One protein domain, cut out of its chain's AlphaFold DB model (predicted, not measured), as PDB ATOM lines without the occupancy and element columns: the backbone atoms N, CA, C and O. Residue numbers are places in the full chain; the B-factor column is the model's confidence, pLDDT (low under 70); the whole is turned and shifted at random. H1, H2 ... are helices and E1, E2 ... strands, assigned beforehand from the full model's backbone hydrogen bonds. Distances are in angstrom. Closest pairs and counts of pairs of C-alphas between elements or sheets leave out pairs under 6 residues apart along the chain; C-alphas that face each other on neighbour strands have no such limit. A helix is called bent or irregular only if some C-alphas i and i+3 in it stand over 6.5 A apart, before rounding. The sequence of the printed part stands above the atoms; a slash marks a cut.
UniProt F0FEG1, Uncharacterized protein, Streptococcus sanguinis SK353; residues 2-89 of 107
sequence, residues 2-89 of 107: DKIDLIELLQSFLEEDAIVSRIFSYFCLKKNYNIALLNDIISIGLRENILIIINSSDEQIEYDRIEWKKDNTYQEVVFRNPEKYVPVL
ATOM      1  N   ASP A   2      18.383  10.923   3.462       93.81
ATOM      2  CA  ASP A   2      18.543  12.321   3.892       93.81
ATOM      3  C   ASP A   2      18.398  13.261   2.687       93.81
ATOM      4  O   ASP A   2      18.722  12.884   1.562       93.81
ATOM      5  N   LYS A   3      17.892  14.484   2.906       93.75
ATOM      6  CA  LYS A   3      17.543  15.413   1.813       93.75
ATOM      7  C   LYS A   3      18.702  15.653   0.842       93.75
ATOM      8  O   LYS A   3      18.487  15.651  -0.363       93.75
ATOM      9  N   ILE A   4      19.908  15.849   1.373       94.44
ATOM     10  CA  ILE A   4      21.111  16.124   0.578       94.44
ATOM     11  C   ILE A   4      21.460  14.927  -0.310       94.44
ATOM     12  O   ILE A   4      21.685  15.112  -1.498       94.44
ATOM     13  N   ASP A   5      21.433  13.709   0.233       96.06
ATOM     14  CA  ASP A   5      21.767  12.509  -0.541       96.06
ATOM     15  C   ASP A   5      20.718  12.217  -1.624       96.06
ATOM     16  O   ASP A   5      21.065  11.747  -2.703       96.06
ATOM     17  N   LEU A   6      19.436  12.519  -1.369       96.44
ATOM     18  CA  LEU A   6      18.396  12.382  -2.392       96.44
ATOM     19  C   LEU A   6      18.593  13.393  -3.523       96.44
ATOM     20  O   LEU A   6      18.443  13.042  -4.688       96.44
ATOM     21  N   ILE A   7      18.941  14.636  -3.189       95.56
ATOM     22  CA  ILE A   7      19.271  15.658  -4.186       95.56
ATOM     23  C   ILE A   7      20.481  15.221  -5.011       95.56
ATOM     24  O   ILE A   7      20.404  15.251  -6.232       95.56
ATOM     25  N   GLU A   8      21.548  14.756  -4.358       95.44
ATOM     26  CA  GLU A   8      22.766  14.268  -5.013       95.44
ATOM     27  C   GLU A   8      22.462  13.094  -5.961       95.44
ATOM     28  O   GLU A   8      22.942  13.062  -7.093       95.44
ATOM     29  N   LEU A   9      21.597  12.161  -5.546       96.00
ATOM     30  CA  LEU A   9      21.154  11.054  -6.398       96.00
ATOM     31  C   LEU A   9      20.399  11.562  -7.632       96.00
ATOM     32  O   LEU A   9      20.710  11.160  -8.749       96.00
ATOM     33  N   LEU A  10      19.426  12.456  -7.448       96.06
ATOM     34  CA  LEU A  10      18.640  12.993  -8.560       96.06
ATOM     35  C   LEU A  10      19.490  13.853  -9.504       96.06
ATOM     36  O   LEU A  10      19.304  13.785 -10.711       96.06
ATOM     37  N   GLN A  11      20.437  14.632  -8.984       95.44
ATOM     38  CA  GLN A  11      21.381  15.386  -9.808       95.44
ATOM     39  C   GLN A  11      22.272  14.451 -10.627       95.44
ATOM     40  O   GLN A  11      22.461  14.703 -11.812       95.44
ATOM     41  N   SER A  12      22.717  13.320 -10.060       95.06
ATOM     42  CA  SER A  12      23.510  12.343 -10.818       95.06
ATOM     43  C   SER A  12      22.770  11.809 -12.050       95.06
ATOM     44  O   SER A  12      23.391  11.617 -13.091       95.06
ATOM     45  N   PHE A  13      21.440  11.650 -11.974       95.50
ATOM     46  CA  PHE A  13      20.603  11.224 -13.107       95.50
ATOM     47  C   PHE A  13      20.464  12.296 -14.206       95.50
ATOM     48  O   PHE A  13      19.922  12.011 -15.271       95.50
ATOM     49  N   LEU A  14      20.876  13.544 -13.951       92.06
ATOM     50  CA  LEU A  14      20.874  14.632 -14.938       92.06
ATOM     51  C   LEU A  14      22.240  14.862 -15.588       92.06
ATOM     52  O   LEU A  14      22.287  15.443 -16.666       92.06
ATOM     53  N   GLU A  15      23.328  14.451 -14.943       84.12
ATOM     54  CA  GLU A  15      24.698  14.759 -15.375       84.12
ATOM     55  C   GLU A  15      25.315  13.682 -16.289       84.12
ATOM     56  O   GLU A  15      26.527  13.685 -16.470       84.12
ATOM     57  N   GLU A  16      24.518  12.756 -16.844       67.06
ATOM     58  CA  GLU A  16      24.995  11.605 -17.656       67.06
ATOM     59  C   GLU A  16      26.087  10.761 -16.948       67.06
ATOM     60  O   GLU A  16      26.908  10.063 -17.544       67.06
ATOM     61  N   ASP A  17      26.125  10.845 -15.616       73.81
ATOM     62  CA  ASP A  17      27.120  10.191 -14.766       73.81
ATOM     63  C   ASP A  17      26.498   9.063 -13.923       73.81
ATOM     64  O   ASP A  17      27.178   8.399 -13.127       73.81
ATOM     65  N   ALA A  18      25.212   8.792 -14.144       87.62
ATOM     66  CA  ALA A  18      24.365   7.854 -13.415       87.62
ATOM     67  C   ALA A  18      24.476   6.401 -13.894       87.62
ATOM     68  O   ALA A  18      23.506   5.633 -13.883       87.62
ATOM     69  N   ILE A  19      25.683   5.984 -14.269       94.69
ATOM     70  CA  ILE A  19      25.977   4.581 -14.553       94.69
ATOM     71  C   ILE A  19      25.749   3.768 -13.270       94.69
ATOM     72  O   ILE A  19      26.249   4.120 -12.195       94.69
ATOM     73  N   VAL A  20      25.036   2.642 -13.365       95.12
ATOM     74  CA  VAL A  20      24.608   1.834 -12.207       95.12
ATOM     75  C   VAL A  20      25.771   1.454 -11.289       95.12
ATOM     76  O   VAL A  20      25.639   1.532 -10.068       95.12
ATOM     77  N   SER A  21      26.933   1.093 -11.836       94.50
ATOM     78  CA  SER A  21      28.141   0.800 -11.047       94.50
ATOM     79  C   SER A  21      28.611   1.979 -10.184       94.50
ATOM     80  O   SER A  21      29.071   1.764  -9.057       94.50
ATOM     81  N   ARG A  22      28.472   3.219 -10.667       94.62
ATOM     82  CA  ARG A  22      28.823   4.440  -9.926       94.62
ATOM     83  C   ARG A  22      27.808   4.720  -8.826       94.62
ATOM     84  O   ARG A  22      28.215   4.898  -7.677       94.62
ATOM     85  N   ILE A  23      26.512   4.639  -9.143       95.25
ATOM     86  CA  ILE A  23      25.428   4.761  -8.155       95.25
ATOM     87  C   ILE A  23      25.623   3.721  -7.045       95.25
ATOM     88  O   ILE A  23      25.616   4.058  -5.862       95.25
ATOM     89  N   PHE A  24      25.865   2.460  -7.411       94.50
ATOM     90  CA  PHE A  24      26.094   1.373  -6.465       94.50
ATOM     91  C   PHE A  24      27.318   1.632  -5.579       94.50
ATOM     92  O   PHE A  24      27.247   1.517  -4.355       94.50
ATOM     93  N   SER A  25      28.445   2.017  -6.178       93.81
ATOM     94  CA  SER A  25      29.680   2.275  -5.430       93.81
ATOM     95  C   SER A  25      29.524   3.441  -4.454       93.81
ATOM     96  O   SER A  25      30.000   3.375  -3.320       93.81
ATOM     97  N   TYR A  26      28.831   4.503  -4.858       94.56
ATOM     98  CA  TYR A  26      28.662   5.680  -4.019       94.56
ATOM     99  C   TYR A  26      27.563   5.498  -2.964       94.56
ATOM    100  O   TYR A  26      27.824   5.593  -1.764       94.56
ATOM    101  N   PHE A  27      26.337   5.186  -3.378       94.94
ATOM    102  CA  PHE A  27      25.202   5.136  -2.460       94.94
ATOM    103  C   PHE A  27      25.179   3.853  -1.627       94.94
ATOM    104  O   PHE A  27      24.978   3.935  -0.414       94.94
ATOM    105  N   CYS A  28      25.446   2.683  -2.216       94.12
ATOM    106  CA  CYS A  28      25.418   1.424  -1.465       94.12
ATOM    107  C   CYS A  28      26.699   1.207  -0.656       94.12
ATOM    108  O   CYS A  28      26.618   0.912   0.530       94.12
ATOM    109  N   LEU A  29      27.883   1.346  -1.267       93.62
ATOM    110  CA  LEU A  29      29.136   0.999  -0.576       93.62
ATOM    111  C   LEU A  29      29.666   2.128   0.315       93.62
ATOM    112  O   LEU A  29      30.090   1.863   1.437       93.62
ATOM    113  N   LYS A  30      29.656   3.383  -0.159       95.06
ATOM    114  CA  LYS A  30      30.220   4.518   0.598       95.06
ATOM    115  C   LYS A  30      29.223   5.130   1.585       95.06
ATOM    116  O   LYS A  30      29.602   5.425   2.714       95.06
ATOM    117  N   LYS A  31      27.967   5.336   1.176       95.19
ATOM    118  CA  LYS A  31      26.915   5.947   2.018       95.19
ATOM    119  C   LYS A  31      26.053   4.920   2.769       95.19
ATOM    120  O   LYS A  31      25.248   5.310   3.609       95.19
ATOM    121  N   ASN A  32      26.245   3.623   2.509       95.44
ATOM    122  CA  ASN A  32      25.553   2.514   3.175       95.44
ATOM    123  C   ASN A  32      24.014   2.540   3.024       95.44
ATOM    124  O   ASN A  32      23.281   2.118   3.921       95.44
ATOM    125  N   TYR A  33      23.512   3.044   1.892       95.19
ATOM    126  CA  TYR A  33      22.094   2.963   1.545       95.19
ATOM    127  C   TYR A  33      21.714   1.564   1.053       95.19
ATOM    128  O   TYR A  33      22.470   0.886   0.362       95.19
ATOM    129  N   ASN A  34      20.499   1.137   1.397       94.25
ATOM    130  CA  ASN A  34      19.961  -0.143   0.952       94.25
ATOM    131  C   ASN A  34      19.572  -0.080  -0.536       94.25
ATOM    132  O   ASN A  34      18.870   0.842  -0.954       94.25
ATOM    133  N   ILE A  35      19.956  -1.105  -1.300       95.31
ATOM    134  CA  ILE A  35      19.555  -1.306  -2.698       95.31
ATOM    135  C   ILE A  35      18.035  -1.222  -2.873       95.31
ATOM    136  O   ILE A  35      17.581  -0.621  -3.838       95.31
ATOM    137  N   ALA A  36      17.245  -1.774  -1.948       95.69
ATOM    138  CA  ALA A  36      15.784  -1.729  -2.019       95.69
ATOM    139  C   ALA A  36      15.258  -0.286  -2.087       95.69
ATOM    140  O   ALA A  36      14.434   0.023  -2.938       95.69
ATOM    141  N   LEU A  37      15.818   0.620  -1.276       95.75
ATOM    142  CA  LEU A  37      15.443   2.035  -1.290       95.75
ATOM    143  C   LEU A  37      15.792   2.702  -2.627       95.75
ATOM    144  O   LEU A  37      14.977   3.438  -3.175       95.75
ATOM    145  N   LEU A  38      16.991   2.449  -3.160       96.25
ATOM    146  CA  LEU A  38      17.389   2.989  -4.466       96.25
ATOM    147  C   LEU A  38      16.507   2.437  -5.589       96.25
ATOM    148  O   LEU A  38      16.120   3.165  -6.501       96.25
ATOM    149  N   ASN A  39      16.158   1.155  -5.501       96.62
ATOM    150  CA  ASN A  39      15.280   0.502  -6.453       96.62
ATOM    151  C   ASN A  39      13.869   1.099  -6.421       96.62
ATOM    152  O   ASN A  39      13.290   1.302  -7.482       96.62
ATOM    153  N   ASP A  40      13.337   1.433  -5.244       96.69
ATOM    154  CA  ASP A  40      12.028   2.080  -5.108       96.69
ATOM    155  C   ASP A  40      12.027   3.502  -5.693       96.69
ATOM    156  O   ASP A  40      11.093   3.866  -6.411       96.69
ATOM    157  N   ILE A  41      13.097   4.276  -5.459       97.12
ATOM    158  CA  ILE A  41      13.284   5.617  -6.045       97.12
ATOM    159  C   ILE A  41      13.264   5.542  -7.574       97.12
ATOM    160  O   ILE A  41      12.565   6.304  -8.240       97.12
ATOM    161  N   ILE A  42      14.008   4.603  -8.150       96.88
ATOM    162  CA  ILE A  42      14.090   4.476  -9.606       96.88
ATOM    163  C   ILE A  42      12.775   3.924 -10.160       96.88
ATOM    164  O   ILE A  42      12.266   4.433 -11.153       96.88
ATOM    165  N   SER A  43      12.156   2.964  -9.468       97.12
ATOM    166  CA  SER A  43      10.870   2.384  -9.863       97.12
ATOM    167  C   SER A  43       9.739   3.412  -9.885       97.12
ATOM    168  O   SER A  43       8.900   3.349 -10.784       97.12
ATOM    169  N   ILE A  44       9.692   4.366  -8.940       97.31
ATOM    170  CA  ILE A  44       8.707   5.454  -9.028       97.31
ATOM    171  C   ILE A  44       9.004   6.350 -10.230       97.31
ATOM    172  O   ILE A  44       8.086   6.711 -10.957       97.31
ATOM    173  N   GLY A  45      10.279   6.650 -10.497       97.12
ATOM    174  CA  GLY A  45      10.669   7.493 -11.620       97.12
ATOM    175  C   GLY A  45      10.295   6.872 -12.965       97.12
ATOM    176  O   GLY A  45       9.793   7.576 -13.835       97.12
ATOM    177  N   LEU A  46      10.470   5.556 -13.111       97.12
ATOM    178  CA  LEU A  46      10.023   4.805 -14.288       97.12
ATOM    179  C   LEU A  46       8.496   4.819 -14.419       97.12
ATOM    180  O   LEU A  46       7.969   5.108 -15.490       97.12
ATOM    181  N   ARG A  47       7.774   4.545 -13.322       96.94
ATOM    182  CA  ARG A  47       6.302   4.495 -13.305       96.94
ATOM    183  C   ARG A  47       5.665   5.833 -13.674       96.94
ATOM    184  O   ARG A  47       4.703   5.854 -14.433       96.94
ATOM    185  N   GLU A  48       6.215   6.926 -13.159       96.75
ATOM    186  CA  GLU A  48       5.742   8.290 -13.424       96.75
ATOM    187  C   GLU A  48       6.276   8.855 -14.753       96.75
ATOM    188  O   GLU A  48       6.067  10.029 -15.060       96.75
ATOM    189  N   ASN A  49       6.979   8.040 -15.553       95.88
ATOM    190  CA  ASN A  49       7.589   8.439 -16.823       95.88
ATOM    191  C   ASN A  49       8.540   9.649 -16.687       95.88
ATOM    192  O   ASN A  49       8.627  10.511 -17.563       95.88
ATOM    193  N   ILE A  50       9.235   9.732 -15.551       97.06
ATOM    194  CA  ILE A  50      10.216  10.771 -15.217       97.06
ATOM    195  C   ILE A  50      11.626  10.305 -15.564       97.06
ATOM    196  O   ILE A  50      12.410  11.079 -16.114       97.06
ATOM    197  N   LEU A  51      11.927   9.049 -15.235       97.06
ATOM    198  CA  LEU A  51      13.208   8.408 -15.489       97.06
ATOM    199  C   LEU A  51      13.077   7.372 -16.604       97.06
ATOM    200  O   LEU A  51      11.989   6.886 -16.921       97.06
ATOM    201  N   ILE A  52      14.223   7.024 -17.163       97.44
ATOM    202  CA  ILE A  52      14.432   5.938 -18.111       97.44
ATOM    203  C   ILE A  52      15.763   5.270 -17.757       97.44
ATOM    204  O   ILE A  52      16.672   5.927 -17.245       97.44
ATOM    205  N   ILE A  53      15.865   3.961 -17.985       97.50
ATOM    206  CA  ILE A  53      17.143   3.253 -17.913       97.50
ATOM    207  C   ILE A  53      17.557   2.940 -19.342       97.50
ATOM    208  O   ILE A  53      16.814   2.270 -20.058       97.50
ATOM    209  N   ILE A  54      18.736   3.396 -19.734       96.69
ATOM    210  CA  ILE A  54      19.286   3.238 -21.081       96.69
ATOM    211  C   ILE A  54      20.633   2.521 -21.037       96.69
ATOM    212  O   ILE A  54      21.225   2.344 -19.966       96.69
ATOM    213  N   ASN A  55      21.113   2.077 -22.196       96.38
ATOM    214  CA  ASN A  55      22.490   1.635 -22.337       96.38
ATOM    215  C   ASN A  55      23.410   2.847 -22.537       96.38
ATOM    216  O   ASN A  55      23.201   3.630 -23.457       96.38
ATOM    217  N   SER A  56      24.464   2.959 -21.730       93.19
ATOM    218  CA  SER A  56      25.431   4.068 -21.779       93.19
ATOM    219  C   SER A  56      26.228   4.147 -23.087       93.19
ATOM    220  O   SER A  56      26.867   5.153 -23.372       93.19
ATOM    221  N   SER A  57      26.250   3.071 -23.881       93.31
ATOM    222  CA  SER A  57      26.893   3.032 -25.202       93.31
ATOM    223  C   SER A  57      25.900   3.136 -26.365       93.31
ATOM    224  O   SER A  57      26.332   3.359 -27.494       93.31
ATOM    225  N   ASP A  58      24.604   2.936 -26.113       94.56
ATOM    226  CA  ASP A  58      23.536   3.004 -27.116       94.56
ATOM    227  C   ASP A  58      22.191   3.339 -26.452       94.56
ATOM    228  O   ASP A  58      21.458   2.465 -25.982       94.56
ATOM    229  N   GLU A  59      21.839   4.621 -26.446       93.06
ATOM    230  CA  GLU A  59      20.637   5.131 -25.780       93.06
ATOM    231  C   GLU A  59      19.321   4.585 -26.368       93.06
ATOM    232  O   GLU A  59      18.268   4.729 -25.751       93.06
ATOM    233  N   GLN A  60      19.354   3.931 -27.541       95.75
ATOM    234  CA  GLN A  60      18.181   3.262 -28.123       95.75
ATOM    235  C   GLN A  60      17.817   1.960 -27.394       95.75
ATOM    236  O   GLN A  60      16.730   1.414 -27.597       95.75
ATOM    237  N   ILE A  61      18.722   1.432 -26.564       97.12
ATOM    238  CA  ILE A  61      18.494   0.228 -25.768       97.12
ATOM    239  C   ILE A  61      17.968   0.638 -24.391       97.12
ATOM    240  O   ILE A  61      18.735   1.031 -23.514       97.12
ATOM    241  N   GLU A  62      16.657   0.496 -24.191       96.94
ATOM    242  CA  GLU A  62      15.996   0.732 -22.903       96.94
ATOM    243  C   GLU A  62      15.946  -0.539 -22.035       96.94
ATOM    244  O   GLU A  62      15.878  -1.666 -22.534       96.94
ATOM    245  N   TYR A  63      15.934  -0.357 -20.714       97.25
ATOM    246  CA  TYR A  63      15.761  -1.427 -19.734       97.25
ATOM    247  C   TYR A  63      14.600  -1.131 -18.780       97.25
ATOM    248  O   TYR A  63      14.451  -0.020 -18.281       97.25
ATOM    249  N   ASP A  64      13.849  -2.170 -18.411       94.06
ATOM    250  CA  ASP A  64      12.734  -2.040 -17.459       94.06
ATOM    251  C   ASP A  64      13.173  -2.134 -15.987       94.06
ATOM    252  O   ASP A  64      12.387  -1.905 -15.067       94.06
ATOM    253  N   ARG A  65      14.421  -2.552 -15.738       93.12
ATOM    254  CA  ARG A  65      14.953  -2.799 -14.392       93.12
ATOM    255  C   ARG A  65      16.462  -2.629 -14.323       93.12
ATOM    256  O   ARG A  65      17.168  -2.864 -15.304       93.12
ATOM    257  N   ILE A  66      16.952  -2.335 -13.123       94.06
ATOM    258  CA  ILE A  66      18.383  -2.254 -12.826       94.06
ATOM    259  C   ILE A  66      18.927  -3.593 -12.336       94.06
ATOM    260  O   ILE A  66      18.349  -4.247 -11.466       94.06
ATOM    261  N   GLU A  67      20.104  -3.954 -12.832       93.56
ATOM    262  CA  GLU A  67      20.954  -4.985 -12.252       93.56
ATOM    263  C   GLU A  67      22.002  -4.363 -11.323       93.56
ATOM    264  O   GLU A  67      23.063  -3.914 -11.757       93.56
ATOM    265  N   TRP A  68      21.735  -4.361 -10.019       92.44
ATOM    266  CA  TRP A  68      22.640  -3.786  -9.023       92.44
ATOM    267  C   TRP A  68      23.922  -4.606  -8.859       92.44
ATOM    268  O   TRP A  68      23.976  -5.555  -8.073       92.44
ATOM    269  N   LYS A  69      24.967  -4.239  -9.603       87.75
ATOM    270  CA  LYS A  69      26.294  -4.859  -9.538       87.75
ATOM    271  C   LYS A  69      27.385  -3.806  -9.718       87.75
ATOM    272  O   LYS A  69      27.212  -2.835 -10.451       87.75
ATOM    273  N   LYS A  70      28.539  -4.025  -9.080       88.25
ATOM    274  CA  LYS A  70      29.705  -3.121  -9.161       88.25
ATOM    275  C   LYS A  70      30.300  -3.005 -10.571       88.25
ATOM    276  O   LYS A  70      31.006  -2.048 -10.849       88.25
ATOM    277  N   ASP A  71      30.061  -3.998 -11.417       91.94
ATOM    278  CA  ASP A  71      30.555  -4.116 -12.790       91.94
ATOM    279  C   ASP A  71      29.465  -3.827 -13.833       91.94
ATOM    280  O   ASP A  71      29.705  -3.964 -15.029       91.94
ATOM    281  N   ASN A  72      28.279  -3.377 -13.405       95.31
ATOM    282  CA  ASN A  72      27.273  -2.860 -14.320       95.31
ATOM    283  C   ASN A  72      27.683  -1.463 -14.806       95.31
ATOM    284  O   ASN A  72      27.339  -0.436 -14.218       95.31
ATOM    285  N   THR A  73      28.486  -1.439 -15.863       95.19
ATOM    286  CA  THR A  73      28.977  -0.214 -16.505       95.19
ATOM    287  C   THR A  73      28.150   0.192 -17.723       95.19
ATOM    288  O   THR A  73      28.527   1.136 -18.411       95.19
ATOM    289  N   TYR A  74      27.071  -0.539 -18.013       95.06
ATOM    290  CA  TYR A  74      26.295  -0.386 -19.240       95.06
ATOM    291  C   TYR A  74      24.896   0.169 -18.997       95.06
ATOM    292  O   TYR A  74      24.385   0.836 -19.879       95.06
ATOM    293  N   GLN A  75      24.265  -0.073 -17.842       97.00
ATOM    294  CA  GLN A  75      22.995   0.579 -17.520       97.00
ATOM    295  C   GLN A  75      23.237   1.957 -16.926       97.00
ATOM    296  O   GLN A  75      24.061   2.117 -16.019       97.00
ATOM    297  N   GLU A  76      22.449   2.915 -17.381       96.38
ATOM    298  CA  GLU A  76      22.468   4.288 -16.916       96.38
ATOM    299  C   GLU A  76      21.046   4.782 -16.668       96.38
ATOM    300  O   GLU A  76      20.128   4.447 -17.413       96.38
ATOM    301  N   VAL A  77      20.859   5.539 -15.589       97.25
ATOM    302  CA  VAL A  77      19.560   6.099 -15.209       97.25
ATOM    303  C   VAL A  77      19.545   7.575 -15.548       97.25
ATOM    304  O   VAL A  77      20.283   8.339 -14.936       97.25
ATOM    305  N   VAL A  78      18.665   7.987 -16.454       96.19
ATOM    306  CA  VAL A  78      18.566   9.394 -16.858       96.19
ATOM    307  C   VAL A  78      17.141   9.915 -16.743       96.19
ATOM    308  O   VAL A  78      16.171   9.152 -16.679       96.19
ATOM    309  N   PHE A  79      16.993  11.236 -16.698       96.12
ATOM    310  CA  PHE A  79      15.689  11.877 -16.839       96.12
ATOM    311  C   PHE A  79      15.230  11.870 -18.297       96.12
ATOM    312  O   PHE A  79      16.002  12.183 -19.193       96.12
ATOM    313  N   ARG A  80      13.937  11.615 -18.534       94.50
ATOM    314  CA  ARG A  80      13.352  11.687 -19.887       94.50
ATOM    315  C   ARG A  80      13.297  13.110 -20.456       94.50
ATOM    316  O   ARG A  80      13.422  13.275 -21.658       94.50
ATOM    317  N   ASN A  81      13.091  14.109 -19.595       93.31
ATOM    318  CA  ASN A  81      12.974  15.529 -19.961       93.31
ATOM    319  C   ASN A  81      13.911  16.365 -19.072       93.31
ATOM    320  O   ASN A  81      13.430  17.052 -18.160       93.31
ATOM    321  N   PRO A  82      15.241  16.239 -19.226       92.69
ATOM    322  CA  PRO A  82      16.211  16.863 -18.326       92.69
ATOM    323  C   PRO A  82      16.018  18.383 -18.219       92.69
ATOM    324  O   PRO A  82      16.096  18.934 -17.123       92.69
ATOM    325  N   GLU A  83      15.631  19.061 -19.299       93.56
ATOM    326  CA  GLU A  83      15.354  20.501 -19.341       93.56
ATOM    327  C   GLU A  83      14.245  20.954 -18.378       93.56
ATOM    328  O   GLU A  83      14.261  22.092 -17.907       93.56
ATOM    329  N   LYS A  84      13.305  20.065 -18.027       93.50
ATOM    330  CA  LYS A  84      12.271  20.336 -17.018       93.50
ATOM    331  C   LYS A  84      12.835  20.299 -15.595       93.50
ATOM    332  O   LYS A  84      12.334  21.007 -14.722       93.50
ATOM    333  N   TYR A  85      13.834  19.455 -15.347       94.00
ATOM    334  CA  TYR A  85      14.317  19.143 -14.000       94.00
ATOM    335  C   TYR A  85      15.614  19.868 -13.633       94.00
ATOM    336  O   TYR A  85      15.808  20.188 -12.461       94.00
ATOM    337  N   VAL A  86      16.453  20.217 -14.612       94.06
ATOM    338  CA  VAL A  86      17.670  21.012 -14.392       94.06
ATOM    339  C   VAL A  86      17.375  22.318 -13.633       94.06
ATOM    340  O   VAL A  86      18.004  22.540 -12.597       94.06
ATOM    341  N   PRO A  87      16.387  23.154 -14.023       93.38
ATOM    342  CA  PRO A  87      16.143  24.425 -13.339       93.38
ATOM    343  C   PRO A  87      15.720  24.271 -11.877       93.38
ATOM    344  O   PRO A  87      15.928  25.185 -11.088       93.38
ATOM    345  N   VAL A  88      15.111  23.141 -11.502       93.06
ATOM    346  CA  VAL A  88      14.625  22.914 -10.134       93.06
ATOM    347  C   VAL A  88      15.659  22.212  -9.258       93.06
ATOM    348  O   VAL A  88      15.780  22.556  -8.080       93.06
ATOM    349  N   LEU A  89      16.444  21.290  -9.826       93.69
ATOM    350  CA  LEU A  89      17.470  20.533  -9.108       93.69
ATOM    351  C   LEU A  89      18.801  21.286  -8.968       93.69
ATOM    352  O   LEU A  89      19.557  20.968  -8.055       93.69
TER     353      LEU A  89
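What this domain is: This is residues 2 to 89 of the 107 residues of an uncharacterized protein of Streptococcus sanguinis SK353 (UniProt F0FEG1). A small, strongly twisted sheet of three strands has E3 near the middle of the domain, and the longest helix, H3, packs on it over E1. H1 and H2 reach the sheet near E3 with one end each, H1 with residues 10 to 12 and H2 with residues 20 to 23, and H4 follows beyond the end of E3. The printed part has 88 residues, with four named helices and three named strands in the order H1 H2 H3 E1 E2 E3 H4; the sheet runs E2 E1 E3, antiparallel throughout, and the class is mixed, helices and strands. The whole is compact and rounded, with a radius of gyration of the C-alphas of 12.0 A and spans of 30 by 27 by 21 A.

Where its parts are: Find C-alpha 3 at (17.543, 15.413, 1.813); from there H1, residues 3 to 12, runs 14.3 A. H2 follows as residues 20 to 30, 14.2 A long. Look for H3 at residues 35 to 47, running 17.9 A from C-alpha 35 at (19.555, -1.306, -2.698). The strands are E1, residues 51 to 55, 13.4 A; E2, residues 58 to 63, 11.6 A; and E3, residues 75 to 79, 13.5 A. H4, residues 82 to 89, ends at C-alpha 89, (17.470, 20.533, -9.108); it is irregular, but only just, with C-alphas 84 and 87 6.7 A apart.

How they stand to each other: Begin at the inner strand E1: with E3 it is antiparallel at 145 degrees, and N 52 and O 78 are within hydrogen-bond range at 2.9 A. E1 and E2 form a hairpin, antiparallel at 121 degrees, with N 63 and O 53 at 2.8 A. H3 on the sheet makes two layers, a helix layer on one face of a strand layer. H3 lies over E1 at a height over the sheet of 10.3 A and only just stands up from it, rising 42 degrees; the closest C-alphas of H3 and E1 are Gly 45 and Leu 51, 4.7 A apart. H1 and H2 are on the sheet but only graze it; the closest C-alphas of H2 and E3 are Val 20 and Gln 75, at 5.7 A. H1 and H4 only just touch, with 3 pairs of C-alphas within 8 A, the closest being Gln 11 and Leu 89 at 6.5 A. H4 is apart from H2 and H3. In H1 and H3 every O i to N i+4 pair is within hydrogen-bond range; H2 has 6 of 7 and H4 2 of 4.

The domain as a whole: The C-alphas farthest apart, Asp 2 and Gln 60, are 33.3 A from each other. The printed part has no cut. The link E2 to E3, with 11 residues, is long. Mean pLDDT of the printed part is 94.3, and residue 16 alone is under 70.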